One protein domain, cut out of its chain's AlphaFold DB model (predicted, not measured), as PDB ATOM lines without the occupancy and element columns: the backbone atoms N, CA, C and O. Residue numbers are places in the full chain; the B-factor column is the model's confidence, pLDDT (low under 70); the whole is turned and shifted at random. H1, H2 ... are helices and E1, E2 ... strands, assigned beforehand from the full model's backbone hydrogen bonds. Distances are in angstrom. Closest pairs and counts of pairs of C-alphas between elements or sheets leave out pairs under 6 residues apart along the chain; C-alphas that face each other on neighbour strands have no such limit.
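Overview. This is residues 59 to 154 and 163 to 258 of the 694 residues of the protein "PfkB domain-containing protein" of Vitis vinifera (UniProt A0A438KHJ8). A twisted wall of five strands makes the core, with H2 over one face and H4, H6 and H8 over the other, three layers in all. The small sheet of E2 and E3 is apart from the wall, with H3 between the two sheets, packing on E2 and E3 and only grazing the wall with its residues 137 to 141, and E2 leads on to H1, whose residues 90 to 94 stick out. The printed part has 192 residues with eight named helices and seven named strands, in the order E1 E2 H1 E3 H2 E4 H3 E5 H4 E6 H5 H6 E7 H7 H8, of mixed class. The main sheet runs E5 E4 E1 E6 E7, parallel; E2 and E3 are antiparallel. The whole is compact, radius of gyration of the C-alphas 17.1 A, spanning 49 by 42 by 40 A.

Arrangement. Start at E1, residues 59 to 63, an inner strand. Its parallel neighbours are E4, residues 121 to 125, with N 122 and O 60 at 2.9 A, and E6, residues 190 to 196, with N 194 and O 61 at 2.8 A, both within hydrogen-bond range. The edge strands are E5, residues 146 to 149, with N 148 and O 123 at 2.8 A, and E7, residues 221 to 225, with N 223 and O 193 at 2.9 A. E2, residues 68 to 74, pairs with E3, residues 102 to 104, through N 69 and O 103 at 2.8 A. H1, residues 82 to 94, is apart from the other helices. H2, residues 106 to 116, has a height over the main sheet of 8.6 A. H3, residues 131 to 142, only grazes that sheet with residues 137 to 141. On the face opposite H2, H4, residues 181 to 189, touches residues 211 to 215 of H6, residues 205 to 217, at a steep tilt of 44 degrees; the closest C-alphas are those of Ile 187 and Ala 215, 6.1 A. H6 touches H8, residues 238 to 250, at a shallow tilt of 20 degrees, closest at C-alphas 205 and 240, 5.8 A. H7, residues 229 to 233, touches H8, with C-alphas 233 and 240 closest at 5.7 A, and is near H5, residues 199 to 202. E4, H3, E5 and E6, H5, H6, E7 are strand-helix-strand units, parallel strands joined through helices, with right-handed crossovers. Every O i to N i+4 pair is within hydrogen-bond range in the helices but H5, too short for one.

Along the chain. Find C-alpha 59 at (-21.101, 11.505, -20.422), where E1 begins. H1 runs 18.4 A from C-alpha 82 at (-50.625, 3.309, 10.608). H6 spans 18.1 A; H8 spans 18.0 A, ending at C-alpha 250, (-16.082, -2.044, -7.800).

Size, cuts and confidence. The farthest C-alphas, Pro 75 and Glu 217, are 51.3 A apart. Residues 155 to 162 are cut out, a gap of 17.6 A between C-alphas 154 and 163. No link printed whole is long. Mean pLDDT of the printed part is 74.4; look for values under 70 at residues 68 to 97 and 163 to 177, among others.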
ATOM      1  N   ASP A  59     -22.007  11.215 -21.535       85.69
ATOM      2  CA  ASP A  59     -21.101  11.505 -20.422       85.69
ATOM      3  C   ASP A  59     -21.553  10.787 -19.148       85.69
ATOM      4  O   ASP A  59     -20.754  10.089 -18.524       85.69
ATOM      5  N   VAL A  60     -22.840  10.902 -18.806       89.75
ATOM      6  CA  VAL A  60     -23.427  10.325 -17.589       89.75
ATOM      7  C   VAL A  60     -24.732   9.603 -17.918       89.75
ATOM      8  O   VAL A  60     -25.667  10.224 -18.417       89.75
ATOM      9  N   ALA A  61     -24.821   8.318 -17.586       95.62
ATOM     10  CA  ALA A  61     -26.097   7.633 -17.401       95.62
ATOM     11  C   ALA A  61     -26.389   7.498 -15.904       95.62
ATOM     12  O   ALA A  61     -25.506   7.084 -15.156       95.62
ATOM     13  N   THR A  62     -27.608   7.797 -15.461       92.25
ATOM     14  CA  THR A  62     -28.060   7.452 -14.102       92.25
ATOM     15  C   THR A  62     -28.850   6.145 -14.110       92.25
ATOM     16  O   THR A  62     -29.482   5.811 -15.110       92.25
ATOM     17  N   LEU A  63     -28.818   5.391 -13.010       90.69
ATOM     18  CA  LEU A  63     -29.521   4.119 -12.851       90.69
ATOM     19  C   LEU A  63     -30.305   4.086 -11.538       90.69
ATOM     20  O   LEU A  63     -29.732   4.244 -10.457       90.69
ATOM     21  N   GLY A  64     -31.606   3.823 -11.642       78.19
ATOM     22  CA  GLY A  64     -32.512   3.651 -10.508       78.19
ATOM     23  C   GLY A  64     -33.588   4.729 -10.458       78.19
ATOM     24  O   GLY A  64     -34.002   5.247 -11.491       78.19
ATOM     25  N   ASN A  65     -34.011   5.069  -9.241       72.31
ATOM     26  CA  ASN A  65     -35.322   5.653  -8.977       72.31
ATOM     27  C   ASN A  65     -35.623   6.973  -9.710       72.31
ATOM     28  O   ASN A  65     -35.005   8.004  -9.427       72.31
ATOM     29  N   LEU A  66     -36.598   6.913 -10.625       79.06
ATOM     30  CA  LEU A  66     -37.173   8.045 -11.350       79.06
ATOM     31  C   LEU A  66     -38.551   8.360 -10.746       79.06
ATOM     32  O   LEU A  66     -39.577   7.835 -11.168       79.06
ATOM     33  N   CYS A  67     -38.557   9.224  -9.734       70.38
ATOM     34  CA  CYS A  67     -39.760   9.658  -9.026       70.38
ATOM     35  C   CYS A  67     -39.947  11.175  -9.079       70.38
ATOM     36  O   CYS A  67     -39.053  11.931  -9.470       70.38
ATOM     37  N   VAL A  68     -41.121  11.595  -8.624       63.78
ATOM     38  CA  VAL A  68     -41.479  12.964  -8.277       63.78
ATOM     39  C   VAL A  68     -41.512  13.088  -6.753       63.78
ATOM     40  O   VAL A  68     -42.069  12.237  -6.059       63.78
ATOM     41  N   ASP A  69     -40.938  14.159  -6.223       62.19
ATOM     42  CA  ASP A  69     -41.033  14.530  -4.816       62.19
ATOM     43  C   ASP A  69     -42.159  15.568  -4.644       62.19
ATOM     44  O   ASP A  69     -42.169  16.611  -5.297       62.19
ATOM     45  N   LEU A  70     -43.138  15.276  -3.781       58.47
ATOM     46  CA  LEU A  70     -44.250  16.172  -3.447       58.47
ATOM     47  C   LEU A  70     -43.915  16.957  -2.181       58.47
ATOM     48  O   LEU A  70     -44.017  16.425  -1.074       58.47
ATOM     49  N   VAL A  71     -43.527  18.219  -2.344       61.97
ATOM     50  CA  VAL A  71     -43.045  19.094  -1.269       61.97
ATOM     51  C   VAL A  71     -44.220  19.840  -0.632       61.97
ATOM     52  O   VAL A  71     -44.696  20.858  -1.133       61.97
ATOM     53  N   LEU A  72     -44.704  19.328   0.502       57.31
ATOM     54  CA  LEU A  72     -45.883  19.841   1.199       57.31
ATOM     55  C   LEU A  72     -45.523  20.515   2.528       57.31
ATOM     56  O   LEU A  72     -44.996  19.895   3.455       57.31
ATOM     57  N   ASN A  73     -45.907  21.787   2.655       57.75
ATOM     58  CA  ASN A  73     -45.942  22.475   3.942       57.75
ATOM     59  C   ASN A  73     -47.236  22.109   4.676       57.75
ATOM     60  O   ASN A  73     -48.330  22.346   4.162       57.75
ATOM     61  N   VAL A  74     -47.116  21.561   5.882       55.53
ATOM     62  CA  VAL A  74     -48.246  21.160   6.732       55.53
ATOM     63  C   VAL A  74     -48.162  21.846   8.098       55.53
ATOM     64  O   VAL A  74     -47.062  22.170   8.553       55.53
ATOM     65  N   PRO A  75     -49.291  22.032   8.804       47.88
ATOM     66  CA  PRO A  75     -49.251  22.456  10.202       47.88
ATOM     67  C   PRO A  75     -48.601  21.380  11.092       47.88
ATOM     68  O   PRO A  75     -47.684  21.675  11.859       47.88
ATOM     69  N   GLU A  76     -49.007  20.116  10.933       52.41
ATOM     70  CA  GLU A  76     -48.545  18.979  11.733       52.41
ATOM     71  C   GLU A  76     -48.104  17.809  10.849       52.41
ATOM     72  O   GLU A  76     -48.688  17.551   9.797       52.41
ATOM     73  N   LEU A  77     -47.069  17.085  11.291       52.97
ATOM     74  CA  LEU A  77     -46.560  15.910  10.581       52.97
ATOM     75  C   LEU A  77     -47.618  14.790  10.518       52.97
ATOM     76  O   LEU A  77     -48.388  14.632  11.469       52.97
ATOM     77  N   PRO A  78     -47.637  13.962   9.454       55.44
ATOM     78  CA  PRO A  78     -48.647  12.924   9.303       55.44
ATOM     79  C   PRO A  78     -48.656  11.911  10.459       55.44
ATOM     80  O   PRO A  78     -47.608  11.641  11.056       55.44
ATOM     81  N   PRO A  79     -49.819  11.303  10.763       57.22
ATOM     82  CA  PRO A  79     -50.004  10.518  11.977       57.22
ATOM     83  C   PRO A  79     -48.960   9.414  12.207       57.22
ATOM     84  O   PRO A  79     -48.527   8.696  11.297       57.22
ATOM     85  N   ALA A  80     -48.597   9.220  13.478       49.25
ATOM     86  CA  ALA A  80     -47.786   8.081  13.912       49.25
ATOM     87  C   ALA A  80     -48.529   6.743  13.719       49.25
ATOM     88  O   ALA A  80     -47.905   5.729  13.414       49.25
ATOM     89  N   SER A  81     -49.856   6.768  13.868       61.62
ATOM     90  CA  SER A  81     -50.756   5.641  13.627       61.62
ATOM     91  C   SER A  81     -50.774   5.241  12.153       61.62
ATOM     92  O   SER A  81     -50.959   6.067  11.260       61.62
ATOM     93  N   PHE A  82     -50.617   3.942  11.921       52.84
ATOM     94  CA  PHE A  82     -50.625   3.309  10.608       52.84
ATOM     95  C   PHE A  82     -51.923   3.568   9.826       52.84
ATOM     96  O   PHE A  82     -51.867   3.959   8.662       52.84
ATOM     97  N   LEU A  83     -53.088   3.392  10.463       59.28
ATOM     98  CA  LEU A  83     -54.391   3.519   9.799       59.28
ATOM     99  C   LEU A  83     -54.686   4.976   9.424       59.28
ATOM    100  O   LEU A  83     -55.138   5.257   8.317       59.28
ATOM    101  N   ASP A  84     -54.363   5.909  10.317       62.03
ATOM    102  CA  ASP A  84     -54.599   7.337  10.095       62.03
ATOM    103  C   ASP A  84     -53.644   7.904   9.035       62.03
ATOM    104  O   ASP A  84     -54.032   8.737   8.213       62.03
ATOM    105  N   ARG A  85     -52.406   7.394   8.998       60.44
ATOM    106  CA  ARG A  85     -51.433   7.672   7.938       60.44
ATOM    107  C   ARG A  85     -51.873   7.109   6.592       60.44
ATOM    108  O   ARG A  85     -51.773   7.809   5.592       60.44
ATOM    109  N   LYS A  86     -52.391   5.879   6.561       57.44
ATOM    110  CA  LYS A  86     -52.969   5.280   5.355       57.44
ATOM    111  C   LYS A  86     -54.087   6.165   4.798       57.44
ATOM    112  O   LYS A  86     -54.004   6.605   3.657       57.44
ATOM    113  N   ALA A  87     -55.066   6.514   5.631       63.44
ATOM    114  CA  ALA A  87     -56.178   7.376   5.237       63.44
ATOM    115  C   ALA A  87     -55.725   8.789   4.810       63.44
ATOM    116  O   ALA A  87     -56.359   9.412   3.961       63.44
ATOM    117  N   TYR A  88     -54.634   9.315   5.380       65.88
ATOM    118  CA  TYR A  88     -54.002  10.558   4.919       65.88
ATOM    119  C   TYR A  88     -53.450  10.422   3.490       65.88
ATOM    120  O   TYR A  88     -53.747  11.266   2.646       65.88
ATOM    121  N   MET A  89     -52.725   9.338   3.199       62.50
ATOM    122  CA  MET A  89     -52.189   9.065   1.860       62.50
ATOM    123  C   MET A  89     -53.298   8.802   0.828       62.50
ATOM    124  O   MET A  89     -53.198   9.294  -0.289       62.50
ATOM    125  N   GLU A  90     -54.390   8.123   1.201       62.28
ATOM    126  CA  GLU A  90     -55.572   7.930   0.333       62.28
ATOM    127  C   GLU A  90     -56.207   9.262  -0.087       62.28
ATOM    128  O   GLU A  90     -56.569   9.435  -1.250       62.28
ATOM    129  N   ARG A  91     -56.313  10.231   0.833       67.50
ATOM    130  CA  ARG A  91     -56.850  11.567   0.517       67.50
ATOM    131  C   ARG A  91     -55.925  12.360  -0.402       67.50
ATOM    132  O   ARG A  91     -56.419  13.010  -1.317       67.50
ATOM    133  N   LEU A  92     -54.612  12.283  -0.180       65.94
ATOM    134  CA  LEU A  92     -53.629  12.927  -1.053       65.94
ATOM    135  C   LEU A  92     -53.617  12.286  -2.453       65.94
ATOM    136  O   LEU A  92     -53.468  12.991  -3.444       65.94
ATOM    137  N   ALA A  93     -53.849  10.973  -2.536       62.81
ATOM    138  CA  ALA A  93     -53.997  10.248  -3.795       62.81
ATOM    139  C   ALA A  93     -55.268  10.607  -4.563       62.81
ATOM    140  O   ALA A  93     -55.236  10.688  -5.781       62.81
ATOM    141  N   ALA A  94     -56.389  10.800  -3.867       67.31
ATOM    142  CA  ALA A  94     -57.667  11.145  -4.490       67.31
ATOM    143  C   ALA A  94     -57.751  12.615  -4.944       67.31
ATOM    144  O   ALA A  94     -58.629  12.963  -5.731       67.31
ATOM    145  N   SER A  95     -56.868  13.475  -4.430       69.19
ATOM    146  CA  SER A  95     -56.760  14.886  -4.797       69.19
ATOM    147  C   SER A  95     -55.285  15.309  -4.823       69.19
ATOM    148  O   SER A  95     -54.825  15.940  -3.863       69.19
ATOM    149  N   PRO A  96     -54.551  14.982  -5.904       68.94
ATOM    150  CA  PRO A  96     -53.165  15.397  -6.103       68.94
ATOM    151  C   PRO A  96     -52.948  16.895  -5.828       68.94
ATOM    152  O   PRO A  96     -53.789  17.715  -6.213       68.94
ATOM    153  N   PRO A  97     -51.840  17.286  -5.170       68.88
ATOM    154  CA  PRO A  97     -51.517  18.691  -4.964       68.88
ATOM    155  C   PRO A  97     -51.207  19.386  -6.299       68.88
ATOM    156  O   PRO A  97     -50.875  18.743  -7.290       68.88
ATOM    157  N   ASP A  98     -51.279  20.715  -6.317       77.81
ATOM    158  CA  ASP A  98     -50.888  21.558  -7.459       77.81
ATOM    159  C   ASP A  98     -49.442  21.258  -7.923       77.81
ATOM    160  O   ASP A  98     -48.556  21.085  -7.080       77.81
ATOM    161  N   LYS A  99     -49.197  21.233  -9.247       75.75
ATOM    162  CA  LYS A  99     -47.881  20.953  -9.861       75.75
ATOM    163  C   LYS A  99     -46.745  21.833  -9.324       75.75
ATOM    164  O   LYS A  99     -45.597  21.411  -9.351       75.75
ATOM    165  N   LYS A 100     -47.035  23.022  -8.781       71.94
ATOM    166  CA  LYS A 100     -46.030  23.879  -8.114       71.94
ATOM    167  C   LYS A 100     -45.397  23.273  -6.849       71.94
ATOM    168  O   LYS A 100     -44.460  23.857  -6.318       71.94
ATOM    169  N   TYR A 101     -45.938  22.165  -6.341       63.66
ATOM    170  CA  TYR A 101     -45.393  21.394  -5.218       63.66
ATOM    171  C   TYR A 101     -44.672  20.114  -5.673       63.66
ATOM    172  O   TYR A 101     -44.375  19.267  -4.835       63.66
ATOM    173  N   TRP A 102     -44.478  19.917  -6.980       72.00
ATOM    174  CA  TRP A 102     -43.886  18.710  -7.552       72.00
ATOM    175  C   TRP A 102     -42.461  19.025  -8.010       72.00
ATOM    176  O   TRP A 102     -42.244  19.961  -8.777       72.00
ATOM    177  N   GLU A 103     -41.497  18.223  -7.575       65.19
ATOM    178  CA  GLU A 103     -40.094  18.326  -7.980       65.19
ATOM    179  C   GLU A 103     -39.597  16.987  -8.529       65.19
ATOM    180  O   GLU A 103     -40.155  15.933  -8.229       65.19
ATOM    181  N   ALA A 104     -38.543  16.995  -9.343       68.56
ATOM    182  CA  ALA A 104     -37.919  15.753  -9.782       68.56
ATOM    183  C   ALA A 104     -37.135  15.108  -8.621       68.56
ATOM    184  O   ALA A 104     -36.511  15.796  -7.814       68.56
ATOM    185  N   GLY A 105     -37.151  13.777  -8.534       64.62
ATOM    186  CA  GLY A 105     -36.457  13.037  -7.484       64.62
ATOM    187  C   GLY A 105     -34.928  13.101  -7.588       64.62
ATOM    188  O   GLY A 105     -34.354  13.417  -8.630       64.62
ATOM    189  N   GLY A 106     -34.232  12.734  -6.508       66.06
ATOM    190  CA  GLY A 106     -32.772  12.898  -6.380       66.06
ATOM    191  C   GLY A 106     -31.910  12.315  -7.518       66.06
ATOM    192  O   GLY A 106     -30.894  12.914  -7.871       66.06
ATOM    193  N   ASN A 107     -32.311  11.197  -8.139       74.88
ATOM    194  CA  ASN A 107     -31.586  10.623  -9.282       74.88
ATOM    195  C   ASN A 107     -31.720  11.487 -10.549       74.88
ATOM    196  O   ASN A 107     -30.763  11.668 -11.301       74.88
ATOM    197  N   CYS A 108     -32.909  12.054 -10.757       75.75
ATOM    198  CA  CYS A 108     -33.200  12.990 -11.834       75.75
ATOM    199  C   CYS A 108     -32.472  14.317 -11.593       75.75
ATOM    200  O   CYS A 108     -31.830  14.825 -12.503       75.75
ATOM    201  N   ASN A 109     -32.453  14.821 -10.355       76.94
ATOM    202  CA  ASN A 109     -31.717  16.040  -9.995       76.94
ATOM    203  C   ASN A 109     -30.206  15.928 -10.260       76.94
ATOM    204  O   ASN A 109     -29.593  16.903 -10.691       76.94
ATOM    205  N   MET A 110     -29.608  14.744 -10.079       78.62
ATOM    206  CA  MET A 110     -28.215  14.485 -10.471       78.62
ATOM    207  C   MET A 110     -28.020  14.628 -11.990       78.62
ATOM    208  O   MET A 110     -27.107  15.334 -12.428       78.62
ATOM    209  N   ALA A 111     -28.909  14.034 -12.794       77.94
ATOM    210  CA  ALA A 111     -28.875  14.149 -14.253       77.94
ATOM    211  C   ALA A 111     -29.112  15.593 -14.736       77.94
ATOM    212  O   ALA A 111     -28.398  16.063 -15.618       77.94
ATOM    213  N   ILE A 112     -30.053  16.318 -14.124       77.62
ATOM    214  CA  ILE A 112     -30.368  17.727 -14.416       77.62
ATOM    215  C   ILE A 112     -29.173  18.630 -14.094       77.62
ATOM    216  O   ILE A 112     -28.760  19.435 -14.928       77.62
ATOM    217  N   ALA A 113     -28.544  18.459 -12.928       71.12
ATOM    218  CA  ALA A 113     -27.337  19.202 -12.574       71.12
ATOM    219  C   ALA A 113     -26.185  18.925 -13.559       71.12
ATOM    220  O   ALA A 113     -25.550  19.862 -14.044       71.12
ATOM    221  N   ALA A 114     -25.948  17.658 -13.912       74.12
ATOM    222  CA  ALA A 114     -24.941  17.276 -14.900       74.12
ATOM    223  C   ALA A 114     -25.229  17.880 -16.291       74.12
ATOM    224  O   ALA A 114     -24.330  18.434 -16.929       74.12
ATOM    225  N   LYS A 115     -26.489  17.850 -16.735       80.25
ATOM    226  CA  LYS A 115     -26.933  18.405 -18.016       80.25
ATOM    227  C   LYS A 115     -26.746  19.919 -18.092       80.25
ATOM    228  O   LYS A 115     -26.216  20.418 -19.086       80.25
ATOM    229  N   ARG A 116     -27.100  20.647 -17.029       80.75
ATOM    230  CA  ARG A 116     -26.911  22.106 -16.916       80.75
ATOM    231  C   ARG A 116     -25.436  22.527 -16.863       80.75
ATOM    232  O   ARG A 116     -25.115  23.644 -17.253       80.75
ATOM    233  N   LEU A 117     -24.531  21.623 -16.474       73.62
ATOM    234  CA  LEU A 117     -23.074  21.784 -16.614       73.62
ATOM    235  C   LEU A 117     -22.555  21.479 -18.040       73.62
ATOM    236  O   LEU A 117     -21.345  21.459 -18.268       73.62
ATOM    237  N   GLY A 118     -23.447  21.248 -19.009       74.50
ATOM    238  CA  GLY A 118     -23.115  21.016 -20.417       74.50
ATOM    239  C   GLY A 118     -22.794  19.562 -20.779       74.50
ATOM    240  O   GLY A 118     -22.288  19.316 -21.874       74.50
ATOM    241  N   LEU A 119     -23.064  18.599 -19.891       81.12
ATOM    242  CA  LEU A 119     -22.813  17.177 -20.143       81.12
ATOM    243  C   LEU A 119     -23.950  16.523 -20.946       81.12
ATOM    244  O   LEU A 119     -25.118  16.903 -20.856       81.12
ATOM    245  N   CYS A 120     -23.619  15.495 -21.731       90.62
ATOM    246  CA  CYS A 120     -24.613  14.630 -22.359       90.62
ATOM    247  C   CYS A 120     -25.103  13.584 -21.345       90.62
ATOM    248  O   CYS A 120     -24.332  12.719 -20.920       90.62
ATOM    249  N   CYS A 121     -26.380  13.667 -20.963       92.38
ATOM    250  CA  CYS A 121     -26.967  12.857 -19.899       92.38
ATOM    251  C   CYS A 121     -28.109  11.967 -20.400       92.38
ATOM    252  O   CYS A 121     -28.890  12.378 -21.257       92.38
ATOM    253  N   VAL A 122     -28.206  10.773 -19.814       95.69
ATOM    254  CA  VAL A 122     -29.305   9.810 -19.975       95.69
ATOM    255  C   VAL A 122     -29.784   9.374 -18.590       95.69
ATOM    256  O   VAL A 122     -28.965   9.170 -17.694       95.69
ATOM    257  N   THR A 123     -31.083   9.165 -18.405       93.56
ATOM    258  CA  THR A 123     -31.632   8.474 -17.226       93.56
ATOM    259  C   THR A 123     -32.046   7.049 -17.594       93.56
ATOM    260  O   THR A 123     -32.605   6.810 -18.663       93.56
ATOM    261  N   ILE A 124     -31.759   6.076 -16.728       93.38
ATOM    262  CA  ILE A 124     -32.163   4.674 -16.899       93.38
ATOM    263  C   ILE A 124     -32.993   4.247 -15.686       93.38
ATOM    264  O   ILE A 124     -32.492   4.168 -14.562       93.38
ATOM    265  N   GLY A 125     -34.262   3.933 -15.921       87.56
ATOM    266  CA  GLY A 125     -35.212   3.578 -14.873       87.56
ATOM    267  C   GLY A 125     -36.595   3.294 -15.446       87.56
ATOM    268  O   GLY A 125     -36.773   3.206 -16.660       87.56
ATOM    269  N   HIS A 126     -37.580   3.119 -14.578       81.50
ATOM    270  CA  HIS A 126     -38.980   3.023 -14.982       81.50
ATOM    271  C   HIS A 126     -39.688   4.343 -14.683       81.50
ATOM    272  O   HIS A 126     -39.368   4.993 -13.696       81.50
ATOM    273  N   VAL A 127     -40.655   4.719 -15.518       78.50
ATOM    274  CA  VAL A 127     -41.536   5.868 -15.286       78.50
ATOM    275  C   VAL A 127     -42.969   5.402 -15.523       78.50
ATOM    276  O   VAL A 127     -43.225   4.693 -16.496       78.50
ATOM    277  N   GLY A 128     -43.886   5.746 -14.618       69.19
ATOM    278  CA  GLY A 128     -45.281   5.321 -14.712       69.19
ATOM    279  C   GLY A 128     -46.088   6.057 -15.780       69.19
ATOM    280  O   GLY A 128     -45.810   7.203 -16.111       69.19
ATOM    281  N   ASN A 129     -47.161   5.417 -16.243       69.69
ATOM    282  CA  ASN A 129     -48.136   5.998 -17.176       69.69
ATOM    283  C   ASN A 129     -49.210   6.828 -16.438       69.69
ATOM    284  O   ASN A 129     -50.409   6.634 -16.651       69.69
ATOM    285  N   GLU A 130     -48.801   7.662 -15.485       72.88
ATOM    286  CA  GLU A 130     -49.696   8.502 -14.683       72.88
ATOM    287  C   GLU A 130     -49.144   9.931 -14.546       72.88
ATOM    288  O   GLU A 130     -48.053  10.227 -15.023       72.88
ATOM    289  N   ILE A 131     -49.914  10.831 -13.930       75.00
ATOM    290  CA  ILE A 131     -49.687  12.284 -13.965       75.00
ATOM    291  C   ILE A 131     -48.299  12.733 -13.482       75.00
ATOM    292  O   ILE A 131     -47.798  13.746 -13.977       75.00
ATOM    293  N   TYR A 132     -47.683  12.021 -12.533       74.25
ATOM    294  CA  TYR A 132     -46.333  12.319 -12.049       74.25
ATOM    295  C   TYR A 132     -45.265  11.792 -13.003       74.25
ATOM    296  O   TYR A 132     -44.291  12.495 -13.263       74.25
ATOM    297  N   GLY A 133     -45.462  10.602 -13.570       76.88
ATOM    298  CA  GLY A 133     -44.623  10.076 -14.641       76.88
ATOM    299  C   GLY A 133     -44.624  10.953 -15.896       76.88
ATOM    300  O   GLY A 133     -43.549  11.309 -16.375       76.88
ATOM    301  N   ASP A 134     -45.796  11.398 -16.361       81.25
ATOM    302  CA  ASP A 134     -45.926  12.356 -17.471       81.25
ATOM    303  C   ASP A 134     -45.160  13.657 -17.165       81.25
ATOM    304  O   ASP A 134     -44.330  14.101 -17.956       81.25
ATOM    305  N   PHE A 135     -45.365  14.234 -15.973       84.00
ATOM    306  CA  PHE A 135     -44.633  15.424 -15.523       84.00
ATOM    307  C   PHE A 135     -43.114  15.205 -15.464       84.00
ATOM    308  O   PHE A 135     -42.353  16.100 -15.823       84.00
ATOM    309  N   LEU A 136     -42.655  14.034 -15.020       81.81
ATOM    310  CA  LEU A 136     -41.229  13.737 -14.931       81.81
ATOM    311  C   LEU A 136     -40.593  13.588 -16.319       81.81
ATOM    312  O   LEU A 136     -39.460  14.029 -16.515       81.81
ATOM    313  N   LEU A 137     -41.319  13.014 -17.283       88.44
ATOM    314  CA  LEU A 137     -40.893  12.948 -18.682       88.44
ATOM    315  C   LEU A 137     -40.844  14.338 -19.324       88.44
ATOM    316  O   LEU A 137     -39.848  14.635 -19.979       88.44
ATOM    317  N   ASP A 138     -41.847  15.194 -19.090       87.81
ATOM    318  CA  ASP A 138     -41.842  16.596 -19.539       87.81
ATOM    319  C   ASP A 138     -40.595  17.333 -19.007       87.81
ATOM    320  O   ASP A 138     -39.833  17.916 -19.777       87.81
ATOM    321  N   VAL A 139     -40.321  17.240 -17.697       86.25
ATOM    322  CA  VAL A 139     -39.162  17.891 -17.053       86.25
ATOM    323  C   VAL A 139     -37.828  17.385 -17.613       86.25
ATOM    324  O   VAL A 139     -36.935  18.185 -17.896       86.25
ATOM    325  N   LEU A 140     -37.664  16.070 -17.790       88.12
ATOM    326  CA  LEU A 140     -36.432  15.504 -18.351       88.12
ATOM    327  C   LEU A 140     -36.255  15.883 -19.830       88.12
ATOM    328  O   LEU A 140     -35.141  16.209 -20.245       88.12
ATOM    329  N   HIS A 141     -37.339  15.896 -20.608       92.56
ATOM    330  CA  HIS A 141     -37.334  16.317 -22.007       92.56
ATOM    331  C   HIS A 141     -36.944  17.794 -22.163       92.56
ATOM    332  O   HIS A 141     -36.097  18.110 -22.999       92.56
ATOM    333  N   ASP A 142     -37.508  18.685 -21.346       89.88
ATOM    334  CA  ASP A 142     -37.265  20.130 -21.431       89.88
ATOM    335  C   ASP A 142     -35.841  20.517 -20.994       89.88
ATOM    336  O   ASP A 142     -35.241  21.432 -21.560       89.88
ATOM    337  N   GLU A 143     -35.238  19.761 -20.072       88.94
ATOM    338  CA  GLU A 143     -33.798  19.843 -19.775       88.94
ATOM    339  C   GLU A 143     -32.928  19.220 -20.887       88.94
ATOM    340  O   GLU A 143     -31.717  19.437 -20.930       88.94
ATOM    341  N   GLY A 144     -33.513  18.455 -21.816       90.19
ATOM    342  CA  GLY A 144     -32.824  17.780 -22.917       90.19
ATOM    343  C   GLY A 144     -32.104  16.494 -22.498       90.19
ATOM    344  O   GLY A 144     -30.974  16.252 -22.941       90.19
ATOM    345  N   ILE A 145     -32.712  15.708 -21.610       93.12
ATOM    346  CA  ILE A 145     -32.186  14.459 -21.050       93.12
ATOM    347  C   ILE A 145     -33.001  13.282 -21.595       93.12
ATOM    348  O   ILE A 145     -34.197  13.159 -21.335       93.12
ATOM    349  N   ASP A 146     -32.342  12.387 -22.331       91.38
ATOM    350  CA  ASP A 146     -32.992  11.189 -22.870       91.38
ATOM    351  C   ASP A 146     -33.287  10.180 -21.743       91.38
ATOM    352  O   ASP A 146     -32.442   9.934 -20.878       91.38
ATOM    353  N   THR A 147     -34.459   9.544 -21.778       91.56
ATOM    354  CA  THR A 147     -34.868   8.512 -20.803       91.56
ATOM    355  C   THR A 147     -34.881   7.123 -21.446       91.56
ATOM    356  O   THR A 147     -35.390   6.941 -22.553       91.56
ATOM    357  N   VAL A 148     -34.342   6.122 -20.747       90.31
ATOM    358  CA  VAL A 148     -34.297   4.714 -21.169       90.31
ATOM    359  C   VAL A 148     -35.094   3.856 -20.190       90.31
ATOM    360  O   VAL A 148     -34.696   3.666 -19.041       90.31
ATOM    361  N   GLY A 149     -36.218   3.325 -20.677       84.81
ATOM    362  CA  GLY A 149     -37.148   2.519 -19.892       84.81
ATOM    363  C   GLY A 149     -36.602   1.146 -19.482       84.81
ATOM    364  O   GLY A 149     -36.019   0.419 -20.290       84.81
ATOM    365  N   MET A 150     -36.865   0.768 -18.232       77.31
ATOM    366  CA  MET A 150     -36.684  -0.589 -17.715       77.31
ATOM    367  C   MET A 150     -37.861  -1.488 -18.120       77.31
ATOM    368  O   MET A 150     -38.883  -1.522 -17.437       77.31
ATOM    369  N   ASN A 151     -37.676  -2.248 -19.201       68.75
ATOM    370  CA  ASN A 151     -38.562  -3.321 -19.672       68.75
ATOM    371  C   ASN A 151     -37.743  -4.617 -19.855       68.75
ATOM    372  O   ASN A 151     -36.525  -4.542 -20.007       68.75
ATOM    373  N   GLU A 152     -38.379  -5.792 -19.892       57.03
ATOM    374  CA  GLU A 152     -37.731  -7.013 -20.411       57.03
ATOM    375  C   GLU A 152     -37.876  -7.095 -21.947       57.03
ATOM    376  O   GLU A 152     -38.816  -6.534 -22.512       57.03
ATOM    377  N   ASP A 153     -36.958  -7.793 -22.633       54.06
ATOM    378  CA  ASP A 153     -36.947  -7.982 -24.104       54.06
ATOM    379  C   ASP A 153     -38.055  -8.964 -24.584       54.06
ATOM    380  O   ASP A 153     -37.810  -9.873 -25.379       54.06
ATOM    381  N   THR A 154     -39.279  -8.830 -24.071       46.53
ATOM    382  CA  THR A 154     -40.455  -9.608 -24.483       46.53
ATOM    383  C   THR A 154     -41.432  -8.718 -25.246       46.53
ATOM    384  O   THR A 154     -41.904  -7.728 -24.695       46.53
ATOM    385  N   SER A 163     -45.713  -1.343 -10.409       35.31
ATOM    386  CA  SER A 163     -44.867  -1.819  -9.316       35.31
ATOM    387  C   SER A 163     -44.973  -0.962  -8.046       35.31
ATOM    388  O   SER A 163     -44.840   0.259  -8.052       35.31
ATOM    389  N   ARG A 164     -45.205  -1.622  -6.906       41.75
ATOM    390  CA  ARG A 164     -45.295  -0.994  -5.576       41.75
ATOM    391  C   ARG A 164     -43.896  -0.860  -4.958       41.75
ATOM    392  O   ARG A 164     -43.504  -1.730  -4.189       41.75
ATOM    393  N   ALA A 165     -43.165   0.217  -5.243       37.16
ATOM    394  CA  ALA A 165     -41.854   0.446  -4.614       37.16
ATOM    395  C   ALA A 165     -41.935   0.610  -3.084       37.16
ATOM    396  O   ALA A 165     -41.057   0.173  -2.343       37.16
ATOM    397  N   ASP A 166     -43.019   1.215  -2.598       39.59
ATOM    398  CA  ASP A 166     -43.028   1.761  -1.248       39.59
ATOM    399  C   ASP A 166     -43.605   0.856  -0.151       39.59
ATOM    400  O   ASP A 166     -43.623   1.321   0.974       39.59
ATOM    401  N   PHE A 167     -44.031  -0.404  -0.352       38.78
ATOM    402  CA  PHE A 167     -44.628  -1.197   0.767       38.78
ATOM    403  C   PHE A 167     -44.167  -2.642   0.925       38.78
ATOM    404  O   PHE A 167     -44.111  -3.132   2.053       38.78
ATOM    405  N   SER A 168     -43.734  -3.297  -0.145       39.16
ATOM    406  CA  SER A 168     -43.144  -4.627  -0.048       39.16
ATOM    407  C   SER A 168     -41.770  -4.594   0.640       39.16
ATOM    408  O   SER A 168     -41.042  -3.600   0.624       39.16
ATOM    409  N   LYS A 169     -41.376  -5.726   1.240       44.16
ATOM    410  CA  LYS A 169     -39.956  -6.002   1.552       44.16
ATOM    411  C   LYS A 169     -39.141  -6.333   0.298       44.16
ATOM    412  O   LYS A 169     -37.914  -6.361   0.356       44.16
ATOM    413  N   GLU A 170     -39.835  -6.640  -0.789       43.38
ATOM    414  CA  GLU A 170     -39.275  -6.923  -2.102       43.38
ATOM    415  C   GLU A 170     -39.179  -5.637  -2.941       43.38
ATOM    416  O   GLU A 170     -40.028  -4.757  -2.774       43.38
ATOM    417  N   PRO A 171     -38.182  -5.531  -3.838       51.81
ATOM    418  CA  PRO A 171     -38.059  -4.414  -4.769       51.81
ATOM    419  C   PRO A 171     -39.279  -4.284  -5.686       51.81
ATOM    420  O   PRO A 171     -39.876  -5.295  -6.063       51.81
ATOM    421  N   ALA A 172     -39.580  -3.059  -6.123       51.16
ATOM    422  CA  ALA A 172     -40.671  -2.761  -7.060       51.16
ATOM    423  C   ALA A 172     -40.692  -3.704  -8.288       51.16
ATOM    424  O   ALA A 172     -41.733  -4.246  -8.663       51.16
ATOM    425  N   PHE A 173     -39.525  -3.943  -8.889       59.62
ATOM    426  CA  PHE A 173     -39.316  -4.781 -10.070       59.62
ATOM    427  C   PHE A 173     -38.677  -6.129  -9.706       59.62
ATOM    428  O   PHE A 173     -37.754  -6.587 -10.379       59.62
ATOM    429  N   SER A 174     -39.151  -6.790  -8.640       56.34
ATOM    430  CA  SER A 174     -38.650  -8.114  -8.222       56.34
ATOM    431  C   SER A 174     -38.782  -9.200  -9.303       56.34
ATOM    432  O   SER A 174     -38.009 -10.157  -9.302       56.34
ATOM    433  N   TRP A 175     -39.704  -9.021 -10.255       60.44
ATOM    434  CA  TRP A 175     -39.886  -9.879 -11.428       60.44
ATOM    435  C   TRP A 175     -38.804  -9.703 -12.507       60.44
ATOM    436  O   TRP A 175     -38.583 -10.631 -13.281       60.44
ATOM    437  N   MET A 176     -38.120  -8.554 -12.562       65.69
ATOM    438  CA  MET A 176     -37.142  -8.272 -13.613       65.69
ATOM    439  C   MET A 176     -35.823  -8.997 -13.346       65.69
ATOM    440  O   MET A 176     -35.112  -8.740 -12.367       65.69
ATOM    441  N   SER A 177     -35.490  -9.905 -14.260       69.62
ATOM    442  CA  SER A 177     -34.390 -10.857 -14.101       69.62
ATOM    443  C   SER A 177     -33.121 -10.474 -14.865       69.62
ATOM    444  O   SER A 177     -32.037 -10.968 -14.547       69.62
ATOM    445  N   LYS A 178     -33.240  -9.624 -15.896       81.06
ATOM    446  CA  LYS A 178     -32.159  -9.268 -16.830       81.06
ATOM    447  C   LYS A 178     -32.298  -7.828 -17.320       81.06
ATOM    448  O   LYS A 178     -33.399  -7.319 -17.469       81.06
ATOM    449  N   LEU A 179     -31.164  -7.209 -17.648       87.00
ATOM    450  CA  LEU A 179     -31.124  -5.921 -18.348       87.00
ATOM    451  C   LEU A 179     -31.466  -6.117 -19.831       87.00
ATOM    452  O   LEU A 179     -30.843  -6.970 -20.480       87.00
ATOM    453  N   SER A 180     -32.369  -5.290 -20.360       88.56
ATOM    454  CA  SER A 180     -32.709  -5.244 -21.787       88.56
ATOM    455  C   SER A 180     -31.543  -4.809 -22.670       88.56
ATOM    456  O   SER A 180     -30.526  -4.264 -22.212       88.56
ATOM    457  N   ARG A 181     -31.711  -5.003 -23.981       89.00
ATOM    458  CA  ARG A 181     -30.776  -4.496 -24.989       89.00
ATOM    459  C   ARG A 181     -30.616  -2.971 -24.906       89.00
ATOM    460  O   ARG A 181     -29.492  -2.486 -25.018       89.00
ATOM    461  N   GLU A 182     -31.691  -2.223 -24.683       90.56
ATOM    462  CA  GLU A 182     -31.704  -0.760 -24.542       90.56
ATOM    463  C   GLU A 182     -30.849  -0.295 -23.357       90.56
ATOM    464  O   GLU A 182     -29.946   0.526 -23.533       90.56
ATOM    465  N   VAL A 183     -31.074  -0.877 -22.174       93.06
ATOM    466  CA  VAL A 183     -30.338  -0.556 -20.940       93.06
ATOM    467  C   VAL A 183     -28.847  -0.853 -21.102       93.06
ATOM    468  O   VAL A 183     -28.003  -0.006 -20.804       93.06
ATOM    469  N   LYS A 184     -28.501  -2.017 -21.666       94.12
ATOM    470  CA  LYS A 184     -27.106  -2.363 -21.980       94.12
ATOM    471  C   LYS A 184     -26.484  -1.381 -22.973       94.12
ATOM    472  O   LYS A 184     -25.359  -0.928 -22.773       94.12
ATOM    473  N   MET A 185     -27.204  -0.990 -24.023       93.25
ATOM    474  CA  MET A 185     -26.701  -0.005 -24.986       93.25
ATOM    475  C   MET A 185     -26.496   1.382 -24.363       93.25
ATOM    476  O   MET A 185     -25.531   2.057 -24.730       93.25
ATOM    477  N   ALA A 186     -27.337   1.796 -23.411       95.12
ATOM    478  CA  ALA A 186     -27.169   3.039 -22.660       95.12
ATOM    479  C   ALA A 186     -25.918   2.998 -21.764       95.12
ATOM    480  O   ALA A 186     -25.046   3.861 -21.897       95.12
ATOM    481  N   ILE A 187     -25.755   1.949 -20.947       95.88
ATOM    482  CA  ILE A 187     -24.557   1.748 -20.108       95.88
ATOM    483  C   ILE A 187     -23.293   1.720 -20.979       95.88
ATOM    484  O   ILE A 187     -22.330   2.435 -20.701       95.88
ATOM    485  N   ARG A 188     -23.300   0.961 -22.084       95.69
ATOM    486  CA  ARG A 188     -22.145   0.817 -22.986       95.69
ATOM    487  C   ARG A 188     -21.731   2.122 -23.664       95.69
ATOM    488  O   ARG A 188     -20.533   2.328 -23.856       95.69
ATOM    489  N   LYS A 189     -22.685   2.990 -24.021       95.75
ATOM    490  CA  LYS A 189     -22.426   4.314 -24.620       95.75
ATOM    491  C   LYS A 189     -21.962   5.369 -23.611       95.75
ATOM    492  O   LYS A 189     -21.473   6.412 -24.044       95.75
ATOM    493  N   SER A 190     -22.107   5.112 -22.314       94.19
ATOM    494  CA  SER A 190     -21.841   6.090 -21.256       94.19
ATOM    495  C   SER A 190     -20.407   6.023 -20.741       94.19
ATOM    496  O   SER A 190     -19.824   4.943 -20.649       94.19
ATOM    497  N   LYS A 191     -19.825   7.182 -20.415       86.50
ATOM    498  CA  LYS A 191     -18.517   7.270 -19.741       86.50
ATOM    499  C   LYS A 191     -18.657   6.940 -18.258       86.50
ATOM    500  O   LYS A 191     -17.836   6.196 -17.733       86.50
ATOM    501  N   ILE A 192     -19.711   7.456 -17.624       90.19
ATOM    502  CA  ILE A 192     -20.056   7.230 -16.218       90.19
ATOM    503  C   ILE A 192     -21.440   6.574 -16.123       90.19
ATOM    504  O   ILE A 192     -22.380   7.017 -16.783       90.19
ATOM    505  N   LEU A 193     -21.563   5.557 -15.271       95.06
ATOM    506  CA  LEU A 193     -22.822   5.051 -14.733       95.06
ATOM    507  C   LEU A 193     -22.937   5.508 -13.274       95.06
ATOM    508  O   LEU A 193     -22.140   5.098 -12.431       95.06
ATOM    509  N   PHE A 194     -23.912   6.365 -12.981       91.19
ATOM    510  CA  PHE A 194     -24.234   6.801 -11.627       91.19
ATOM    511  C   PHE A 194     -25.360   5.949 -11.038       91.19
ATOM    512  O   PHE A 194     -26.441   5.863 -11.616       91.19
ATOM    513  N   CYS A 195     -25.126   5.375  -9.863       86.62
ATOM    514  CA  CYS A 195     -26.108   4.602  -9.110       86.62
ATOM    515  C   CYS A 195     -26.270   5.201  -7.712       86.62
ATOM    516  O   CYS A 195     -25.283   5.618  -7.103       86.62
ATOM    517  N   ASN A 196     -27.482   5.165  -7.157       81.75
ATOM    518  CA  ASN A 196     -27.709   5.545  -5.763       81.75
ATOM    519  C   ASN A 196     -28.324   4.409  -4.922       81.75
ATOM    520  O   ASN A 196     -28.882   3.443  -5.446       81.75
ATOM    521  N   GLY A 197     -28.232   4.526  -3.597       74.88
ATOM    522  CA  GLY A 197     -28.709   3.525  -2.643       74.88
ATOM    523  C   GLY A 197     -30.228   3.321  -2.621       74.88
ATOM    524  O   GLY A 197     -30.677   2.300  -2.105       74.88
ATOM    525  N   TYR A 198     -31.016   4.236  -3.195       76.25
ATOM    526  CA  TYR A 198     -32.461   4.061  -3.390       76.25
ATOM    527  C   TYR A 198     -32.792   3.196  -4.615       76.25
ATOM    528  O   TYR A 198     -33.901   2.682  -4.712       76.25
ATOM    529  N   GLY A 199     -31.832   2.936  -5.513       79.56
ATOM    530  CA  GLY A 199     -31.996   1.944  -6.582       79.56
ATOM    531  C   GLY A 199     -32.349   0.546  -6.052       79.56
ATOM    532  O   GLY A 199     -33.071  -0.189  -6.718       79.56
ATOM    533  N   PHE A 200     -31.929   0.215  -4.824       80.81
ATOM    534  CA  PHE A 200     -32.254  -1.032  -4.113       80.81
ATOM    535  C   PHE A 200     -33.711  -1.158  -3.645       80.81
ATOM    536  O   PHE A 200     -34.110  -2.245  -3.222       80.81
ATOM    537  N   ASP A 201     -34.481  -0.071  -3.695       74.38
ATOM    538  CA  ASP A 201     -35.905  -0.068  -3.344       74.38
ATOM    539  C   ASP A 201     -36.769  -0.405  -4.576       74.38
ATOM    540  O   ASP A 201     -37.858  -0.963  -4.462       74.38
ATOM    541  N   GLU A 202     -36.238  -0.162  -5.777       72.31
ATOM    542  CA  GLU A 202     -36.898  -0.485  -7.041       72.31
ATOM    543  C   GLU A 202     -36.395  -1.770  -7.688       72.31
ATOM    544  O   GLU A 202     -37.189  -2.614  -8.095       72.31
ATOM    545  N   LEU A 203     -35.080  -1.918  -7.826       82.88
ATOM    546  CA  LEU A 203     -34.460  -2.960  -8.632       82.88
ATOM    547  C   LEU A 203     -33.972  -4.106  -7.740       82.88
ATOM    548  O   LEU A 203     -33.513  -3.902  -6.613       82.88
ATOM    549  N   SER A 204     -34.040  -5.339  -8.246       86.50
ATOM    550  CA  SER A 204     -33.527  -6.491  -7.501       86.50
ATOM    551  C   SER A 204     -32.008  -6.394  -7.298       86.50
ATOM    552  O   SER A 204     -31.301  -5.977  -8.219       86.50
ATOM    553  N   PRO A 205     -31.455  -6.809  -6.135       88.00
ATOM    554  CA  PRO A 205     -30.008  -6.804  -5.918       88.00
ATOM    555  C   PRO A 205     -29.240  -7.547  -7.022       88.00
ATOM    556  O   PRO A 205     -28.180  -7.098  -7.438       88.00
ATOM    557  N   SER A 206     -29.807  -8.629  -7.564       87.88
ATOM    558  CA  SER A 206     -29.284  -9.361  -8.726       87.88
ATOM    559  C   SER A 206     -29.228  -8.534 -10.014       87.88
ATOM    560  O   SER A 206     -28.251  -8.630 -10.755       87.88
ATOM    561  N   LEU A 207     -30.244  -7.715 -10.291       88.75
ATOM    562  CA  LEU A 207     -30.285  -6.849 -11.472       88.75
ATOM    563  C   LEU A 207     -29.324  -5.658 -11.325       88.75
ATOM    564  O   LEU A 207     -28.627  -5.306 -12.273       88.75
ATOM    565  N   ILE A 208     -29.235  -5.098 -10.116       90.19
ATOM    566  CA  ILE A 208     -28.283  -4.041  -9.741       90.19
ATOM    567  C   ILE A 208     -26.834  -4.530  -9.899       90.19
ATOM    568  O   ILE A 208     -26.027  -3.853 -10.535       90.19
ATOM    569  N   ILE A 209     -26.516  -5.735  -9.406       91.44
ATOM    570  CA  ILE A 209     -25.220  -6.396  -9.639       91.44
ATOM    571  C   ILE A 209     -24.991  -6.621 -11.139       91.44
ATOM    572  O   ILE A 209     -23.928  -6.285 -11.645       91.44
ATOM    573  N   SER A 210     -25.995  -7.101 -11.879       93.19
ATOM    574  CA  SER A 210     -25.863  -7.318 -13.329       93.19
ATOM    575  C   SER A 210     -25.534  -6.028 -14.097       93.19
ATOM    576  O   SER A 210     -24.850  -6.084 -15.116       93.19
ATOM    577  N   ALA A 211     -26.008  -4.868 -13.628       94.31
ATOM    578  CA  ALA A 211     -25.677  -3.566 -14.211       94.31
ATOM    579  C   ALA A 211     -24.259  -3.104 -13.857       94.31
ATOM    580  O   ALA A 211     -23.571  -2.572 -14.726       94.31
ATOM    581  N   LEU A 212     -23.814  -3.354 -12.622       94.38
ATOM    582  CA  LEU A 212     -22.437  -3.122 -12.180       94.38
ATOM    583  C   LEU A 212     -21.438  -3.968 -12.976       94.38
ATOM    584  O   LEU A 212     -20.521  -3.419 -13.583       94.38
ATOM    585  N   ASP A 213     -21.646  -5.286 -13.014       93.69
ATOM    586  CA  ASP A 213     -20.780  -6.232 -13.722       93.69
ATOM    587  C   ASP A 213     -20.682  -5.862 -15.210       93.69
ATOM    588  O   ASP A 213     -19.584  -5.789 -15.763       93.69
ATOM    589  N   TYR A 214     -21.815  -5.538 -15.845       96.06
ATOM    590  CA  TYR A 214     -21.840  -5.125 -17.246       96.06
ATOM    591  C   TYR A 214     -21.171  -3.763 -17.488       96.06
ATOM    592  O   TYR A 214     -20.496  -3.591 -18.502       96.06
ATOM    593  N   ALA A 215     -21.318  -2.791 -16.579       94.50
ATOM    594  CA  ALA A 215     -20.631  -1.502 -16.680       94.50
ATOM    595  C   ALA A 215     -19.106  -1.673 -16.636       94.50
ATOM    596  O   ALA A 215     -18.405  -1.113 -17.482       94.50
ATOM    597  N   VAL A 216     -18.612  -2.513 -15.720       88.00
ATOM    598  CA  VAL A 216     -17.191  -2.872 -15.618       88.00
ATOM    599  C   VAL A 216     -16.720  -3.627 -16.869       88.00
ATOM    600  O   VAL A 216     -15.685  -3.269 -17.432       88.00
ATOM    601  N   GLU A 217     -17.493  -4.600 -17.370       92.94
ATOM    602  CA  GLU A 217     -17.193  -5.354 -18.602       92.94
ATOM    603  C   GLU A 217     -16.985  -4.429 -19.818       92.94
ATOM    604  O   GLU A 217     -16.056  -4.623 -20.605       92.94
ATOM    605  N   VAL A 218     -17.821  -3.394 -19.968       93.38
ATOM    606  CA  VAL A 218     -17.773  -2.461 -21.111       93.38
ATOM    607  C   VAL A 218     -16.959  -1.187 -20.858       93.38
ATOM    608  O   VAL A 218     -17.044  -0.237 -21.650       93.38
ATOM    609  N   GLY A 219     -16.180  -1.136 -19.773       85.69
ATOM    610  CA  GLY A 219     -15.322   0.002 -19.431       85.69
ATOM    611  C   GLY A 219     -16.093   1.313 -19.245       85.69
ATOM    612  O   GLY A 219     -15.685   2.354 -19.763       85.69
ATOM    613  N   THR A 220     -17.254   1.254 -18.595       90.00
ATOM    614  CA  THR A 220     -17.998   2.420 -18.099       90.00
ATOM    615  C   THR A 220     -17.644   2.611 -16.628       90.00
ATOM    616  O   THR A 220     -17.833   1.687 -15.841       90.00
ATOM    617  N   SER A 221     -17.147   3.791 -16.249       82.19
ATOM    618  CA  SER A 221     -16.802   4.064 -14.851       82.19
ATOM    619  C   SER A 221     -18.048   4.114 -13.976       82.19
ATOM    620  O   SER A 221     -19.064   4.677 -14.380       82.19
ATOM    621  N   VAL A 222     -17.976   3.569 -12.766       82.44
ATOM    622  CA  VAL A 222     -19.126   3.464 -11.858       82.44
ATOM    623  C   VAL A 222     -18.980   4.439 -10.697       82.44
ATOM    624  O   VAL A 222     -17.998   4.422  -9.954       82.44
ATOM    625  N   PHE A 223     -19.970   5.317 -10.556       86.06
ATOM    626  CA  PHE A 223     -20.075   6.296  -9.481       86.06
ATOM    627  C   PHE A 223     -21.241   5.875  -8.585       86.06
ATOM    628  O   PHE A 223     -22.365   5.737  -9.066       86.06
ATOM    629  N   PHE A 224     -20.996   5.678  -7.292       81.56
ATOM    630  CA  PHE A 224     -22.006   5.161  -6.371       81.56
ATOM    631  C   PHE A 224     -22.213   6.067  -5.159       81.56
ATOM    632  O   PHE A 224     -21.280   6.353  -4.411       81.56
ATOM    633  N   ASP A 225     -23.464   6.472  -4.956       81.56
ATOM    634  CA  ASP A 225     -23.942   7.162  -3.760       81.56
ATOM    635  C   ASP A 225     -24.833   6.216  -2.935       81.56
ATOM    636  O   ASP A 225     -26.034   6.120  -3.198       81.56
ATOM    637  N   PRO A 226     -24.321   5.482  -1.931       68.81
ATOM    638  CA  PRO A 226     -25.171   4.639  -1.092       68.81
ATOM    639  C   PRO A 226     -26.210   5.437  -0.285       68.81
ATOM    640  O   PRO A 226     -27.172   4.835   0.206       68.81
ATOM    641  N   GLY A 227     -26.025   6.752  -0.120       65.31
ATOM    642  CA  GLY A 227     -26.895   7.640   0.638       65.31
ATOM    643  C   GLY A 227     -27.230   7.132   2.050       65.31
ATOM    644  O   GLY A 227     -26.542   6.263   2.611       65.31
ATOM    645  N   PRO A 228     -28.361   7.571   2.634       59.34
ATOM    646  CA  PRO A 228     -28.805   7.068   3.931       59.34
ATOM    647  C   PRO A 228     -29.179   5.577   3.874       59.34
ATOM    648  O   PRO A 228     -29.141   4.898   4.907       59.34
ATOM    649  N   ARG A 229     -29.492   5.036   2.681       64.25
ATOM    650  CA  ARG A 229     -29.806   3.613   2.487       64.25
ATOM    651  C   ARG A 229     -28.603   2.709   2.760       64.25
ATOM    652  O   ARG A 229     -28.821   1.604   3.257       64.25
ATOM    653  N   GLY A 230     -27.363   3.169   2.579       62.59
ATOM    654  CA  GLY A 230     -26.146   2.394   2.859       62.59
ATOM    655  C   GLY A 230     -26.116   1.755   4.254       62.59
ATOM    656  O   GLY A 230     -25.775   0.582   4.392       62.59
ATOM    657  N   LYS A 231     -26.575   2.482   5.284       59.34
ATOM    658  CA  LYS A 231     -26.666   1.981   6.674       59.34
ATOM    659  C   LYS A 231     -27.737   0.912   6.878       59.34
ATOM    660  O   LYS A 231     -27.597   0.073   7.758       59.34
ATOM    661  N   SER A 232     -28.820   0.958   6.107       61.41
ATOM    662  CA  SER A 232     -29.861  -0.077   6.127       61.41
ATOM    663  C   SER A 232     -29.516  -1.281   5.251       61.41
ATOM    664  O   SER A 232     -29.924  -2.389   5.576       61.41
ATOM    665  N   LEU A 233     -28.749  -1.084   4.175       66.50
ATOM    666  CA  LEU A 233     -28.298  -2.149   3.279       66.50
ATOM    667  C   LEU A 233     -27.193  -3.002   3.923       66.50
ATOM    668  O   LEU A 233     -27.196  -4.217   3.752       66.50
ATOM    669  N   SER A 234     -26.309  -2.407   4.735       64.81
ATOM    670  CA  SER A 234     -25.263  -3.145   5.467       64.81
ATOM    671  C   SER A 234     -25.802  -4.095   6.546       64.81
ATOM    672  O   SER A 234     -25.119  -5.046   6.913       64.81
ATOM    673  N   VAL A 235     -27.037  -3.878   7.014       67.62
ATOM    674  CA  VAL A 235     -27.790  -4.788   7.901       67.62
ATOM    675  C   VAL A 235     -29.014  -5.404   7.206       67.62
ATOM    676  O   VAL A 235     -29.898  -5.946   7.869       67.62
ATOM    677  N   GLY A 236     -29.081  -5.296   5.874       68.38
ATOM    678  CA  GLY A 236     -30.189  -5.762   5.039       68.38
ATOM    679  C   GLY A 236     -30.171  -7.273   4.808       68.38
ATOM    680  O   GLY A 236     -29.535  -8.025   5.550       68.38
ATOM    681  N   THR A 237     -30.849  -7.743   3.759       80.56
ATOM    682  CA  THR A 237     -30.776  -9.162   3.366       80.56
ATOM    683  C   THR A 237     -29.351  -9.549   2.946       80.56
ATOM    684  O   THR A 237     -28.581  -8.681   2.525       80.56
ATOM    685  N   PRO A 238     -28.968 -10.839   2.994       77.19
ATOM    686  CA  PRO A 238     -27.670 -11.284   2.489       77.19
ATOM    687  C   PRO A 238     -27.406 -10.852   1.035       77.19
ATOM    688  O   PRO A 238     -26.266 -10.590   0.666       77.19
ATOM    689  N   GLU A 239     -28.448 -10.750   0.213       82.62
ATOM    690  CA  GLU A 239     -28.401 -10.305  -1.183       82.62
ATOM    691  C   GLU A 239     -28.086  -8.805  -1.271       82.62
ATOM    692  O   GLU A 239     -27.208  -8.409  -2.035       82.62
ATOM    693  N   GLN A 240     -28.747  -7.982  -0.447       81.12
ATOM    694  CA  GLN A 240     -28.478  -6.545  -0.331       81.12
ATOM    695  C   GLN A 240     -27.067  -6.274   0.203       81.12
ATOM    696  O   GLN A 240     -26.369  -5.419  -0.334       81.12
ATOM    697  N   GLN A 241     -26.616  -7.032   1.207       73.56
ATOM    698  CA  GLN A 241     -25.262  -6.919   1.759       73.56
ATOM    699  C   GLN A 241     -24.189  -7.293   0.724       73.56
ATOM    700  O   GLN A 241     -23.196  -6.578   0.595       73.56
ATOM    701  N   ARG A 242     -24.391  -8.373  -0.051       77.00
ATOM    702  CA  ARG A 242     -23.473  -8.764  -1.140       77.00
ATOM    703  C   ARG A 242     -23.412  -7.706  -2.239       77.00
ATOM    704  O   ARG A 242     -22.316  -7.307  -2.622       77.00
ATOM    705  N   ALA A 243     -24.565  -7.216  -2.690       82.25
ATOM    706  CA  ALA A 243     -24.641  -6.183  -3.716       82.25
ATOM    707  C   ALA A 243     -24.005  -4.859  -3.256       82.25
ATOM    708  O   ALA A 243     -23.196  -4.289  -3.984       82.25
ATOM    709  N   LEU A 244     -24.289  -4.408  -2.027       79.69
ATOM    710  CA  LEU A 244     -23.626  -3.245  -1.427       79.69
ATOM    711  C   LEU A 244     -22.105  -3.450  -1.363       79.69
ATOM    712  O   LEU A 244     -21.355  -2.552  -1.729       79.69
ATOM    713  N   GLY A 245     -21.647  -4.630  -0.932       63.38
ATOM    714  CA  GLY A 245     -20.227  -4.978  -0.880       63.38
ATOM    715  C   GLY A 245     -19.540  -4.893  -2.246       63.38
ATOM    716  O   GLY A 245     -18.475  -4.282  -2.352       63.38
ATOM    717  N   GLN A 246     -20.169  -5.432  -3.296       74.81
ATOM    718  CA  GLN A 246     -19.670  -5.316  -4.670       74.81
ATOM    719  C   GLN A 246     -19.633  -3.859  -5.137       74.81
ATOM    720  O   GLN A 246     -18.588  -3.418  -5.604       74.81
ATOM    721  N   PHE A 247     -20.696  -3.076  -4.931       80.00
ATOM    722  CA  PHE A 247     -20.700  -1.649  -5.279       80.00
ATOM    723  C   PHE A 247     -19.599  -0.863  -4.554       80.00
ATOM    724  O   PHE A 247     -18.890  -0.084  -5.187       80.00
ATOM    725  N   LEU A 248     -19.386  -1.104  -3.257       73.12
ATOM    726  CA  LEU A 248     -18.309  -0.470  -2.485       73.12
ATOM    727  C   LEU A 248     -16.898  -0.898  -2.926       73.12
ATOM    728  O   LEU A 248     -15.947  -0.162  -2.682       73.12
ATOM    729  N   THR A 249     -16.746  -2.070  -3.551       67.81
ATOM    730  CA  THR A 249     -15.450  -2.588  -4.038       67.81
ATOM    731  C   THR A 249     -15.167  -2.241  -5.501       67.81
ATOM    732  O   THR A 249     -14.007  -2.086  -5.870       67.81
ATOM    733  N   MET A 250     -16.202  -2.141  -6.339       74.56
ATOM    734  CA  MET A 250     -16.082  -2.044  -7.800       74.56
ATOM    735  C   MET A 250     -16.411  -0.653  -8.366       74.56
ATOM    736  O   MET A 250     -16.232  -0.443  -9.561       74.56
ATOM    737  N   SER A 251     -16.881   0.294  -7.545       73.56
ATOM    738  CA  SER A 251     -17.086   1.684  -7.985       73.56
ATOM    739  C   SER A 251     -15.769   2.460  -8.030       73.56
ATOM    740  O   SER A 251     -15.018   2.465  -7.056       73.56
ATOM    741  N   ASP A 252     -15.525   3.191  -9.120       69.25
ATOM    742  CA  ASP A 252     -14.382   4.105  -9.262       69.25
ATOM    743  C   ASP A 252     -14.484   5.321  -8.327       69.25
ATOM    744  O   ASP A 252     -13.474   5.895  -7.908       69.25
ATOM    745  N   VAL A 253     -15.716   5.746  -8.025       68.88
ATOM    746  CA  VAL A 253     -16.012   6.895  -7.165       68.88
ATOM    747  C   VAL A 253     -17.149   6.553  -6.210       68.88
ATOM    748  O   VAL A 253     -18.234   6.162  -6.633       68.88
ATOM    749  N   LEU A 254     -16.912   6.770  -4.916       65.31
ATOM    750  CA  LEU A 254     -17.948   6.761  -3.888       65.31
ATOM    751  C   LEU A 254     -18.306   8.202  -3.521       65.31
ATOM    752  O   LEU A 254     -17.434   8.977  -3.122       65.31
ATOM    753  N   LEU A 255     -19.584   8.553  -3.643       63.47
ATOM    754  CA  LEU A 255     -20.129   9.807  -3.131       63.47
ATOM    755  C   LEU A 255     -20.717   9.527  -1.750       63.47
ATOM    756  O   LEU A 255     -21.559   8.651  -1.598       63.47
ATOM    757  N   LEU A 256     -20.231  10.225  -0.728       55.44
ATOM    758  CA  LEU A 256     -20.674  10.050   0.654       55.44
ATOM    759  C   LEU A 256     -20.790  11.418   1.312       55.44
ATOM    760  O   LEU A 256     -19.831  12.194   1.318       55.44
ATOM    761  N   THR A 257     -21.931  11.704   1.935       49.75
ATOM    762  CA  THR A 257     -22.042  12.859   2.823       49.75
ATOM    763  C   THR A 257     -21.205  12.658   4.082       49.75
ATOM    764  O   THR A 257     -20.780  11.560   4.451       49.75
ATOM    765  N   SER A 258     -21.032  13.749   4.824       42.75
ATOM    766  CA  SER A 258     -20.336  13.735   6.104       42.75
ATOM    767  C   SER A 258     -20.901  12.751   7.114       42.75
ATOM    768  O   SER A 258     -20.128  12.267   7.921       42.75
TER     769      SER A 258